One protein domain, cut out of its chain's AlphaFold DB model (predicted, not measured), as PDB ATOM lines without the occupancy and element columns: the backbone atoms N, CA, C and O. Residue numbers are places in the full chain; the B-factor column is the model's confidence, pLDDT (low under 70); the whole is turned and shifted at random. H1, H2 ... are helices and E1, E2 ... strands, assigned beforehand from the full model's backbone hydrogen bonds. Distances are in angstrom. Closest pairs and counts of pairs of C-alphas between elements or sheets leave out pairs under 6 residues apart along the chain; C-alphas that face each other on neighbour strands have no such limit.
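This is residues 2 to 84 of the 141 residues of an uncharacterized protein of Rhizobium leguminosarum bv. viciae 248 (UniProt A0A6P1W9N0). The model is a loose L: one arm is a narrow two-stranded ribbon, E1 and E2, with the short helix H1 at its far end, and the other arm is a helical hairpin, H2 and H3, whose two helices stand side by side. The corner of the L is where E2 ends and H2 begins, while residues 2 to 12 and residues 63 to 84 are long ends without a named element. The printed part has 83 residues, with three named helices and two named strands in the order E1, H1, E2, H2, H3; the sheet has the order E1 - E2 and is antiparallel. The class is mixed, helices and strands, though under half of the residues, 41 of 83, are in named elements. The whole is loose, with a radius of gyration of the C-alphas of 14.9 A and spans of 48 by 37 by 24 A.

Start at Ser 2 and go on to E1, residues 13 to 17, whose antiparallel neighbour is E2, residues 30 to 34, at 163 degrees between their directions. Look at C-alphas 15 and 32, which face each other at 4.6 A, then at N 14 and O 33, 2.8 A apart, and N 31 and O 16, 3.0 A apart, both within hydrogen-bond range. Between these strands comes H1, residues 20 to 26; its closest C-alpha pair with E2 is Ala 23 and Gly 30, 7.1 A. H2, residues 35 to 46, follows E2 with 0 residues between them, a tight link. The closest C-alphas of E1 and H2 are those of Ser 13 and Ile 35, 6.6 A apart. H3, residues 51 to 62, touches H2, and the two form a helical hairpin; their closest C-alphas, of Ala 43 and Ala 54, are 4.2 A apart. Their lines stand at a shallow tilt of 9 degrees, opposite ways. H1 is apart from both H2 and H3. In H1, H2 and H3 every O i to N i+4 pair is within hydrogen-bond range.

Find C-alpha 13 at (-20.016, 8.251, -8.657); from there E1 runs 12.5 A to C-alpha 17. H1 covers 10.0 A and E2 13.6 A. H2 begins at C-alpha 35, (-17.939, 9.293, -14.881), and measures 17.3 A. H3 measures 16.7 A and ends at C-alpha 62, (-9.838, 12.197, -20.032).

The C-alphas farthest apart are those of Ser 2 and Glu 21, 48.5 A. The printed part has no cut, and the four links between named elements are tight. After H3, look for two short antiparallel pairings, residues 67 to 68 with 71 to 72 and residues 74 to 75 with 81 to 82. The mean pLDDT of the printed part is 74.3; residues 2 to 13 and 67 to 84 are under 70.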
ATOM      1  N   SER A   2      -1.538  23.820 -20.719       39.34
ATOM      2  CA  SER A   2      -2.951  24.185 -20.578       39.34
ATOM      3  C   SER A   2      -3.376  23.859 -19.153       39.34
ATOM      4  O   SER A   2      -3.104  22.753 -18.691       39.34
ATOM      5  N   GLU A   3      -3.988  24.809 -18.451       40.00
ATOM      6  CA  GLU A   3      -4.612  24.535 -17.156       40.00
ATOM      7  C   GLU A   3      -5.601  23.375 -17.316       40.00
ATOM      8  O   GLU A   3      -6.483  23.423 -18.177       40.00
ATOM      9  N   HIS A   4      -5.428  22.318 -16.520       50.84
ATOM     10  CA  HIS A   4      -6.395  21.231 -16.446       50.84
ATOM     11  C   HIS A   4      -7.680  21.791 -15.835       50.84
ATOM     12  O   HIS A   4      -7.730  22.128 -14.653       50.84
ATOM     13  N   HIS A   5      -8.715  21.949 -16.659       55.09
ATOM     14  CA  HIS A   5     -10.037  22.318 -16.180       55.09
ATOM     15  C   HIS A   5     -10.630  21.120 -15.433       55.09
ATOM     16  O   HIS A   5     -10.967  20.121 -16.060       55.09
ATOM     17  N   LEU A   6     -10.730  21.215 -14.106       54.00
ATOM     18  CA  LEU A   6     -11.417  20.222 -13.283       54.00
ATOM     19  C   LEU A   6     -12.937  20.438 -13.415       54.00
ATOM     20  O   LEU A   6     -13.418  21.503 -13.016       54.00
ATOM     21  N   PRO A   7     -13.704  19.475 -13.961       57.56
ATOM     22  CA  PRO A   7     -15.155  19.604 -14.056       57.56
ATOM     23  C   PRO A   7     -15.794  19.679 -12.666       57.56
ATOM     24  O   PRO A   7     -15.390  18.962 -11.751       57.56
ATOM     25  N   GLU A   8     -16.873  20.453 -12.515       59.06
ATOM     26  CA  GLU A   8     -17.612  20.572 -11.241       59.06
ATOM     27  C   GLU A   8     -18.141  19.225 -10.702       59.06
ATOM     28  O   GLU A   8     -18.408  19.092  -9.510       59.06
ATOM     29  N   MET A   9     -18.272  18.207 -11.562       59.69
ATOM     30  CA  MET A   9     -18.760  16.865 -11.219       59.69
ATOM     31  C   MET A   9     -17.672  15.782 -11.207       59.69
ATOM     32  O   MET A   9     -18.009  14.601 -11.259       59.69
ATOM     33  N   ASN A  10     -16.385  16.133 -11.134       56.06
ATOM     34  CA  ASN A  10     -15.298  15.157 -11.302       56.06
ATOM     35  C   ASN A  10     -15.311  13.981 -10.295       56.06
ATOM     36  O   ASN A  10     -14.743  12.931 -10.563       56.06
ATOM     37  N   CYS A  11     -16.014  14.122  -9.166       55.72
ATOM     38  CA  CYS A  11     -16.160  13.073  -8.147       55.72
ATOM     39  C   CYS A  11     -17.537  12.380  -8.151       55.72
ATOM     40  O   CYS A  11     -17.861  11.637  -7.220       55.72
ATOM     41  N   ALA A  12     -18.399  12.650  -9.137       65.38
ATOM     42  CA  ALA A  12     -19.717  12.030  -9.186       65.38
ATOM     43  C   ALA A  12     -19.576  10.532  -9.495       65.38
ATOM     44  O   ALA A  12     -19.100  10.135 -10.557       65.38
ATOM     45  N   SER A  13     -19.994   9.707  -8.536       68.06
ATOM     46  CA  SER A  13     -20.016   8.251  -8.657       68.06
ATOM     47  C   SER A  13     -21.449   7.774  -8.862       68.06
ATOM     48  O   SER A  13     -22.368   8.237  -8.182       68.06
ATOM     49  N   PHE A  14     -21.648   6.822  -9.766       76.25
ATOM     50  CA  PHE A  14     -22.927   6.157  -9.977       76.25
ATOM     51  C   PHE A  14     -22.908   4.791  -9.306       76.25
ATOM     52  O   PHE A  14     -22.003   3.997  -9.549       76.25
ATOM     53  N   LEU A  15     -23.926   4.506  -8.496       78.94
ATOM     54  CA  LEU A  15     -24.162   3.176  -7.944       78.94
ATOM     55  C   LEU A  15     -25.240   2.480  -8.778       78.94
ATOM     56  O   LEU A  15     -26.384   2.938  -8.815       78.94
ATOM     57  N   LEU A  16     -24.893   1.358  -9.407       82.81
ATOM     58  CA  LEU A  16     -25.858   0.426  -9.987       82.81
ATOM     59  C   LEU A  16     -26.058  -0.731  -9.000       82.81
ATOM     60  O   LEU A  16     -25.202  -1.619  -8.924       82.81
ATOM     61  N   PRO A  17     -27.149  -0.726  -8.213       86.12
ATOM     62  CA  PRO A  17     -27.382  -1.762  -7.221       86.12
ATOM     63  C   PRO A  17     -27.676  -3.100  -7.898       86.12
ATOM     64  O   PRO A  17     -28.381  -3.168  -8.909       86.12
ATOM     65  N   TYR A  18     -27.178  -4.180  -7.306       87.69
ATOM     66  CA  TYR A  18     -27.573  -5.517  -7.722       87.69
ATOM     67  C   TYR A  18     -28.952  -5.887  -7.168       87.69
ATOM     68  O   TYR A  18     -29.317  -5.463  -6.069       87.69
ATOM     69  N   PRO A  19     -29.710  -6.737  -7.886       93.12
ATOM     70  CA  PRO A  19     -30.865  -7.408  -7.309       93.12
ATOM     71  C   PRO A  19     -30.475  -8.162  -6.033       93.12
ATOM     72  O   PRO A  19     -29.392  -8.745  -5.953       93.12
ATOM     73  N   GLU A  20     -31.375  -8.195  -5.052       91.00
ATOM     74  CA  GLU A  20     -31.094  -8.723  -3.711       91.00
ATOM     75  C   GLU A  20     -30.585 -10.179  -3.727       91.00
ATOM     76  O   GLU A  20     -29.709 -10.557  -2.950       91.00
ATOM     77  N   GLU A  21     -31.094 -10.990  -4.656       92.69
ATOM     78  CA  GLU A  21     -30.680 -12.383  -4.863       92.69
ATOM     79  C   GLU A  21     -29.214 -12.502  -5.305       92.69
ATOM     80  O   GLU A  21     -28.490 -13.386  -4.843       92.69
ATOM     81  N   ILE A  22     -28.755 -11.586  -6.162       87.81
ATOM     82  CA  ILE A  22     -27.367 -11.538  -6.629       87.81
ATOM     83  C   ILE A  22     -26.467 -11.018  -5.514       87.81
ATOM     84  O   ILE A  22     -25.438 -11.633  -5.248       87.81
ATOM     85  N   ALA A  23     -26.883  -9.961  -4.814       86.25
ATOM     86  CA  ALA A  23     -26.096  -9.384  -3.731       86.25
ATOM     87  C   ALA A  23     -25.821 -10.388  -2.599       86.25
ATOM     88  O   ALA A  23     -24.693 -10.492  -2.120       86.25
ATOM     89  N   LYS A  24     -26.818 -11.203  -2.222       86.44
ATOM     90  CA  LYS A  24     -26.642 -12.284  -1.231       86.44
ATOM     91  C   LYS A  24     -25.676 -13.372  -1.695       86.44
ATOM     92  O   LYS A  24     -24.995 -13.967  -0.867       86.44
ATOM     93  N   LYS A  25     -25.631 -13.651  -3.000       86.75
ATOM     94  CA  LYS A  25     -24.760 -14.679  -3.579       86.75
ATOM     95  C   LYS A  25     -23.315 -14.201  -3.722       86.75
ATOM     96  O   LYS A  25     -22.400 -14.985  -3.502       86.75
ATOM     97  N   THR A  26     -23.117 -12.953  -4.139       79.31
ATOM     98  CA  THR A  26     -21.790 -12.393  -4.437       79.31
ATOM     99  C   THR A  26     -21.160 -11.679  -3.246       79.31
ATOM    100  O   THR A  26     -19.967 -11.406  -3.280       79.31
ATOM    101  N   GLY A  27     -21.944 -11.349  -2.214       82.00
ATOM    102  CA  GLY A  27     -21.492 -10.535  -1.084       82.00
ATOM    103  C   GLY A  27     -21.300  -9.052  -1.425       82.00
ATOM    104  O   GLY A  27     -20.852  -8.296  -0.570       82.00
ATOM    105  N   SER A  28     -21.649  -8.620  -2.643       76.69
ATOM    106  CA  SER A  28     -21.512  -7.233  -3.099       76.69
ATOM    107  C   SER A  28     -22.876  -6.604  -3.377       76.69
ATOM    108  O   SER A  28     -23.759  -7.236  -3.951       76.69
ATOM    109  N   SER A  29     -23.059  -5.343  -2.985       78.62
ATOM    110  CA  SER A  29     -24.328  -4.616  -3.119       78.62
ATOM    111  C   SER A  29     -24.570  -4.033  -4.515       78.62
ATOM    112  O   SER A  29     -25.693  -3.627  -4.821       78.62
ATOM    113  N   GLY A  30     -23.557  -4.003  -5.379       82.00
ATOM    114  CA  GLY A  30     -23.665  -3.417  -6.708       82.00
ATOM    115  C   GLY A  30     -22.315  -3.104  -7.329       82.00
ATOM    116  O   GLY A  30     -21.267  -3.523  -6.837       82.00
ATOM    117  N   MET A  31     -22.359  -2.336  -8.410       79.00
ATOM    118  CA  MET A  31     -21.178  -1.739  -9.022       79.00
ATOM    119  C   MET A  31     -21.192  -0.230  -8.802       79.00
ATOM    120  O   MET A  31     -22.243   0.409  -8.911       79.00
ATOM    121  N   VAL A  32     -20.023   0.331  -8.507       75.62
ATOM    122  CA  VAL A  32     -19.801   1.775  -8.443       75.62
ATOM    123  C   VAL A  32     -18.892   2.157  -9.600       75.62
ATOM    124  O   VAL A  32     -17.873   1.505  -9.810       75.62
ATOM    125  N   PHE A  33     -19.252   3.207 -10.331       76.50
ATOM    126  CA  PHE A  33     -18.458   3.728 -11.443       76.50
ATOM    127  C   PHE A  33     -18.298   5.233 -11.288       76.50
ATOM    128  O   PHE A  33     -19.265   5.923 -10.952       76.50
ATOM    129  N   SER A  34     -17.109   5.750 -11.581       80.62
ATOM    130  CA  SER A  34     -16.931   7.174 -11.849       80.62
ATOM    131  C   SER A  34     -17.479   7.524 -13.237       80.62
ATOM    132  O   SER A  34     -17.750   6.644 -14.064       80.62
ATOM    133  N   ILE A  35     -17.636   8.822 -13.519       84.31
ATOM    134  CA  ILE A  35     -17.939   9.293 -14.881       84.31
ATOM    135  C   ILE A  35     -16.884   8.764 -15.873       84.31
ATOM    136  O   ILE A  35     -17.247   8.336 -16.970       84.31
ATOM    137  N   ARG A  36     -15.603   8.733 -15.473       84.25
ATOM    138  CA  ARG A  36     -14.496   8.190 -16.273       84.25
ATOM    139  C   ARG A  36     -14.741   6.745 -16.678       84.25
ATOM    140  O   ARG A  36     -14.764   6.430 -17.866       84.25
ATOM    141  N   GLU A  37     -14.957   5.883 -15.687       82.94
ATOM    142  CA  GLU A  37     -15.129   4.444 -15.892       82.94
ATOM    143  C   GLU A  37     -16.343   4.138 -16.767       82.94
ATOM    144  O   GLU A  37     -16.288   3.235 -17.600       82.94
ATOM    145  N   LEU A  38     -17.416   4.930 -16.666       87.38
ATOM    146  CA  LEU A  38     -18.568   4.790 -17.553       87.38
ATOM    147  C   LEU A  38     -18.192   5.016 -19.027       87.38
ATOM    148  O   LEU A  38     -18.529   4.191 -19.877       87.38
ATOM    149  N   TYR A  39     -17.482   6.103 -19.342       88.75
ATOM    150  CA  TYR A  39     -17.054   6.377 -20.717       88.75
ATOM    151  C   TYR A  39     -16.041   5.348 -21.227       88.75
ATOM    152  O   TYR A  39     -16.132   4.924 -22.379       88.75
ATOM    153  N   LEU A  40     -15.126   4.879 -20.373       87.38
ATOM    154  CA  LEU A  40     -14.180   3.819 -20.731       87.38
ATOM    155  C   LEU A  40     -14.875   2.476 -20.988       87.38
ATOM    156  O   LEU A  40     -14.501   1.763 -21.921       87.38
ATOM    157  N   LEU A  41     -15.906   2.137 -20.208       88.00
ATOM    158  CA  LEU A  41     -16.725   0.946 -20.431       88.00
ATOM    159  C   LEU A  41     -17.414   1.006 -21.800       88.00
ATOM    160  O   LEU A  41     -17.358   0.034 -22.553       88.00
ATOM    161  N   LEU A  42     -18.019   2.149 -22.140       89.62
ATOM    162  CA  LEU A  42     -18.652   2.361 -23.444       89.62
ATOM    163  C   LEU A  42     -17.628   2.290 -24.582       89.62
ATOM    164  O   LEU A  42     -17.881   1.625 -25.583       89.62
ATOM    165  N   ALA A  43     -16.445   2.889 -24.406       88.56
ATOM    166  CA  ALA A  43     -15.374   2.839 -25.400       88.56
ATOM    167  C   ALA A  43     -14.949   1.397 -25.712       88.56
ATOM    168  O   ALA A  43     -14.799   1.047 -26.879       88.56
ATOM    169  N   ARG A  44     -14.812   0.543 -24.686       88.12
ATOM    170  CA  ARG A  44     -14.494  -0.889 -24.856       88.12
ATOM    171  C   ARG A  44     -15.588  -1.651 -25.604       88.12
ATOM    172  O   ARG A  44     -15.278  -2.588 -26.327       88.12
ATOM    173  N   GLN A  45     -16.860  -1.281 -25.433       89.75
ATOM    174  CA  GLN A  45     -17.968  -1.954 -26.123       89.75
ATOM    175  C   GLN A  45     -17.978  -1.686 -27.628       89.75
ATOM    176  O   GLN A  45     -18.364  -2.569 -28.391       89.75
ATOM    177  N   VAL A  46     -17.576  -0.484 -28.044       88.94
ATOM    178  CA  VAL A  46     -17.600  -0.076 -29.455       88.94
ATOM    179  C   VAL A  46     -16.245  -0.218 -30.147       88.94
ATOM    180  O   VAL A  46     -16.176  -0.049 -31.356       88.94
ATOM    181  N   GLU A  47     -15.182  -0.574 -29.426       86.31
ATOM    182  CA  GLU A  47     -13.805  -0.636 -29.938       86.31
ATOM    183  C   GLU A  47     -13.649  -1.480 -31.210       86.31
ATOM    184  O   GLU A  47     -12.995  -1.046 -32.159       86.31
ATOM    185  N   ASP A  48     -14.296  -2.645 -31.258       86.12
ATOM    186  CA  ASP A  48     -14.199  -3.560 -32.400       86.12
ATOM    187  C   ASP A  48     -15.088  -3.145 -33.588       86.12
ATOM    188  O   ASP A  48     -14.860  -3.578 -34.720       86.12
ATOM    189  N   THR A  49     -16.119  -2.329 -33.350       92.88
ATOM    190  CA  THR A  49     -17.143  -1.984 -34.353       92.88
ATOM    191  C   THR A  49     -17.022  -0.563 -34.890       92.88
ATOM    192  O   THR A  49     -17.240  -0.345 -36.080       92.88
ATOM    193  N   ASP A  50     -16.668   0.391 -34.031       90.50
ATOM    194  CA  ASP A  50     -16.463   1.801 -34.351       90.50
ATOM    195  C   ASP A  50     -15.268   2.366 -33.551       90.50
ATOM    196  O   ASP A  50     -15.418   2.948 -32.469       90.50
ATOM    197  N   PRO A  51     -14.044   2.222 -34.090       85.88
ATOM    198  CA  PRO A  51     -12.839   2.736 -33.446       85.88
ATOM    199  C   PRO A  51     -12.809   4.266 -33.310       85.88
ATOM    200  O   PRO A  51     -12.092   4.782 -32.450       85.88
ATOM    201  N   GLN A  52     -13.541   5.006 -34.158       88.94
ATOM    202  CA  GLN A  52     -13.596   6.470 -34.075       88.94
ATOM    203  C   GLN A  52     -14.445   6.903 -32.885       88.94
ATOM    204  O   GLN A  52     -14.026   7.771 -32.119       88.94
ATOM    205  N   GLU A  53     -15.595   6.257 -32.692       87.25
ATOM    206  CA  GLU A  53     -16.427   6.464 -31.511       87.25
ATOM    207  C   GLU A  53     -15.682   6.052 -30.232       87.25
ATOM    208  O   GLU A  53     -15.656   6.814 -29.266       87.25
ATOM    209  N   ALA A  54     -14.973   4.918 -30.245       83.69
ATOM    210  CA  ALA A  54     -14.147   4.490 -29.114       83.69
ATOM    211  C   ALA A  54     -13.075   5.530 -28.741       83.69
ATOM    212  O   ALA A  54     -12.847   5.795 -27.560       83.69
ATOM    213  N   ALA A  55     -12.411   6.131 -29.734       83.88
ATOM    214  CA  ALA A  55     -11.418   7.179 -29.506       83.88
ATOM    215  C   ALA A  55     -12.047   8.452 -28.916       83.88
ATOM    216  O   ALA A  55     -11.513   8.995 -27.951       83.88
ATOM    217  N   ALA A  56     -13.204   8.881 -29.432       86.50
ATOM    218  CA  ALA A  56     -13.927  10.037 -28.903       86.50
ATOM    219  C   ALA A  56     -14.385   9.816 -27.451       86.50
ATOM    220  O   ALA A  56     -14.253  10.705 -26.613       86.50
ATOM    221  N   LEU A  57     -14.870   8.616 -27.119       88.75
ATOM    222  CA  LEU A  57     -15.270   8.260 -25.754       88.75
ATOM    223  C   LEU A  57     -14.083   8.266 -24.779       88.75
ATOM    224  O   LEU A  57     -14.237   8.704 -23.640       88.75
ATOM    225  N   ARG A  58     -12.894   7.835 -25.219       83.81
ATOM    226  CA  ARG A  58     -11.661   7.926 -24.415       83.81
ATOM    227  C   ARG A  58     -11.236   9.369 -24.179       83.81
ATOM    228  O   ARG A  58     -10.913   9.717 -23.051       83.81
ATOM    229  N   GLU A  59     -11.305  10.208 -25.210       82.50
ATOM    230  CA  GLU A  59     -11.015  11.636 -25.074       82.50
ATOM    231  C   GLU A  59     -11.969  12.296 -24.068       82.50
ATOM    232  O   GLU A  59     -11.526  13.030 -23.192       82.50
ATOM    233  N   ILE A  60     -13.265  11.965 -24.113       85.69
ATOM    234  CA  ILE A  60     -14.243  12.436 -23.121       85.69
ATOM    235  C   ILE A  60     -13.905  11.914 -21.718       85.69
ATOM    236  O   ILE A  60     -14.001  12.673 -20.754       85.69
ATOM    237  N   ALA A  61     -13.489  10.654 -21.577       84.81
ATOM    238  CA  ALA A  61     -13.081  10.101 -20.286       84.81
ATOM    239  C   ALA A  61     -11.901  10.877 -19.669       84.81
ATOM    240  O   ALA A  61     -11.859  11.066 -18.454       84.81
ATOM    241  N   ASP A  62     -10.975  11.384 -20.486       80.25
ATOM    242  CA  ASP A  62      -9.838  12.197 -20.032       80.25
ATOM    243  C   ASP A  62     -10.220  13.586 -19.514       80.25
ATOM    244  O   ASP A  62      -9.480  14.161 -18.715       80.25
ATOM    245  N   TYR A  63     -11.410  14.090 -19.853       81.81
ATOM    246  CA  TYR A  63     -11.961  15.284 -19.207       81.81
ATOM    247  C   TYR A  63     -12.450  15.032 -17.778       81.81
ATOM    248  O   TYR A  63     -12.595  15.992 -17.024       81.81
ATOM    249  N   TYR A  64     -12.685  13.776 -17.393       78.44
ATOM    250  CA  TYR A  64     -13.152  13.392 -16.061       78.44
ATOM    251  C   TYR A  64     -12.124  12.481 -15.384       78.44
ATOM    252  O   TYR A  64     -12.345  11.277 -15.310       78.44
ATOM    253  N   PRO A  65     -10.959  12.985 -14.955       71.69
ATOM    254  CA  PRO A  65      -9.963  12.136 -14.320       71.69
ATOM    255  C   PRO A  65     -10.430  11.664 -12.940       71.69
ATOM    256  O   PRO A  65     -11.022  12.437 -12.184       71.69
ATOM    257  N   ASP A  66     -10.104  10.422 -12.582       72.12
ATOM    258  CA  ASP A  66     -10.334   9.943 -11.222       72.12
ATOM    259  C   ASP A  66      -9.447  10.729 -10.246       72.12
ATOM    260  O   ASP A  66      -8.260  10.965 -10.490       72.12
ATOM    261  N   VAL A  67     -10.046  11.160  -9.138       65.50
ATOM    262  CA  VAL A  67      -9.369  11.945  -8.103       65.50
ATOM    263  C   VAL A  67      -9.582  11.327  -6.728       65.50
ATOM    264  O   VAL A  67     -10.674  10.852  -6.415       65.50
ATOM    265  N   ASP A  68      -8.548  11.372  -5.891       62.38
ATOM    266  CA  ASP A  68      -8.622  11.034  -4.467       62.38
ATOM    267  C   ASP A  68      -8.127  12.228  -3.648       62.38
ATOM    268  O   ASP A  68      -7.088  12.808  -3.948       62.38
ATOM    269  N   GLY A  69      -8.915  12.694  -2.678       56.81
ATOM    270  CA  GLY A  69      -8.588  13.906  -1.908       56.81
ATOM    271  C   GLY A  69      -8.420  15.203  -2.727       56.81
ATOM    272  O   GLY A  69      -8.007  16.215  -2.165       56.81
ATOM    273  N   GLY A  70      -8.757  15.201  -4.023       56.91
ATOM    274  CA  GLY A  70      -8.527  16.314  -4.954       56.91
ATOM    275  C   GLY A  70      -7.242  16.200  -5.784       56.91
ATOM    276  O   GLY A  70      -7.007  17.058  -6.634       56.91
ATOM    277  N   GLU A  71      -6.443  15.153  -5.582       56.09
ATOM    278  CA  GLU A  71      -5.267  14.835  -6.394       56.09
ATOM    279  C   GLU A  71      -5.642  13.859  -7.514       56.09
ATOM    280  O   GLU A  71      -6.512  13.006  -7.337       56.09
ATOM    281  N   LEU A  72      -5.013  14.007  -8.685       61.41
ATOM    282  CA  LEU A  72      -5.200  13.093  -9.814       61.41
ATOM    283  C   LEU A  72      -4.611  11.731  -9.454       61.41
ATOM    284  O   LEU A  72      -3.453  11.648  -9.054       61.41
ATOM    285  N   VAL A  73      -5.397  10.673  -9.628       64.62
ATOM    286  CA  VAL A  73      -4.961   9.310  -9.334       64.62
ATOM    287  C   VAL A  73      -5.154   8.451 -10.568       64.62
ATOM    288  O   VAL A  73      -6.253   8.347 -11.107       64.62
ATOM    289  N   GLU A  74      -4.082   7.800 -11.004       62.44
ATOM    290  CA  GLU A  74      -4.168   6.778 -12.034       62.44
ATOM    291  C   GLU A  74      -4.588   5.453 -11.385       62.44
ATOM    292  O   GLU A  74      -4.127   5.100 -10.298       62.44
ATOM    293  N   ARG A  75      -5.510   4.721 -12.015       62.84
ATOM    294  CA  ARG A  75      -5.954   3.406 -11.543       62.84
ATOM    295  C   ARG A  75      -5.769   2.358 -12.628       62.84
ATOM    296  O   ARG A  75      -5.960   2.635 -13.809       62.84
ATOM    297  N   ASP A  76      -5.383   1.151 -12.226       55.72
ATOM    298  CA  ASP A  76      -5.271   0.028 -13.150       55.72
ATOM    299  C   ASP A  76      -6.663  -0.483 -13.563       55.72
ATOM    300  O   ASP A  76      -7.696  -0.102 -13.015       55.72
ATOM    301  N   SER A  77      -6.698  -1.418 -14.516       45.91
ATOM    302  CA  SER A  77      -7.944  -2.061 -14.973       45.91
ATOM    303  C   SER A  77      -8.734  -2.817 -13.887       45.91
ATOM    304  O   SER A  77      -9.847  -3.270 -14.155       45.91
ATOM    305  N   ARG A  78      -8.165  -2.987 -12.686       43.56
ATOM    306  CA  ARG A  78      -8.782  -3.616 -11.510       43.56
ATOM    307  C   ARG A  78      -9.155  -2.585 -10.432       43.56
ATOM    308  O   ARG A  78      -9.660  -2.980  -9.385       43.56
ATOM    309  N   GLY A  79      -8.943  -1.291 -10.682       49.81
ATOM    310  CA  GLY A  79      -9.262  -0.191  -9.774       49.81
ATOM    311  C   GLY A  79      -8.195   0.102  -8.714       49.81
ATOM    312  O   GLY A  79      -8.430   0.954  -7.849       49.81
ATOM    313  N   ASN A  80      -7.030  -0.554  -8.753       53.25
ATOM    314  CA  ASN A  80      -5.935  -0.276  -7.821       53.25
ATOM    315  C   ASN A  80      -5.264   1.046  -8.181       53.25
ATOM    316  O   ASN A  80      -5.069   1.323  -9.360       53.25
ATOM    317  N   MET A  81      -4.866   1.837  -7.181       58.47
ATOM    318  CA  MET A  81      -4.093   3.056  -7.425       58.47
ATOM    319  C   MET A  81      -2.723   2.698  -7.999       58.47
ATOM    320  O   MET A  81      -1.919   2.019  -7.359       58.47
ATOM    321  N   VAL A  82      -2.470   3.171  -9.210       60.91
ATOM    322  CA  VAL A  82      -1.164   3.158  -9.846       60.91
ATOM    323  C   VAL A  82      -0.502   4.453  -9.412       60.91
ATOM    324  O   VAL A  82      -0.870   5.534  -9.858       60.91
ATOM    325  N   GLY A  83       0.431   4.358  -8.462       56.06
ATOM    326  CA  GLY A  83       1.287   5.504  -8.164       56.06
ATOM    327  C   GLY A  83       2.024   5.905  -9.439       56.06
ATOM    328  O   GLY A  83       2.455   5.010 -10.174       56.06
ATOM    329  N   ASP A  84       2.161   7.210  -9.681       58.25
ATOM    330  CA  ASP A  84       2.837   7.743 -10.862       58.25
ATOM    331  C   ASP A  84       4.169   6.997 -11.054       58.25
ATOM    332  O   ASP A  84       4.928   6.777 -10.105       58.25
TER     333      ASP A  84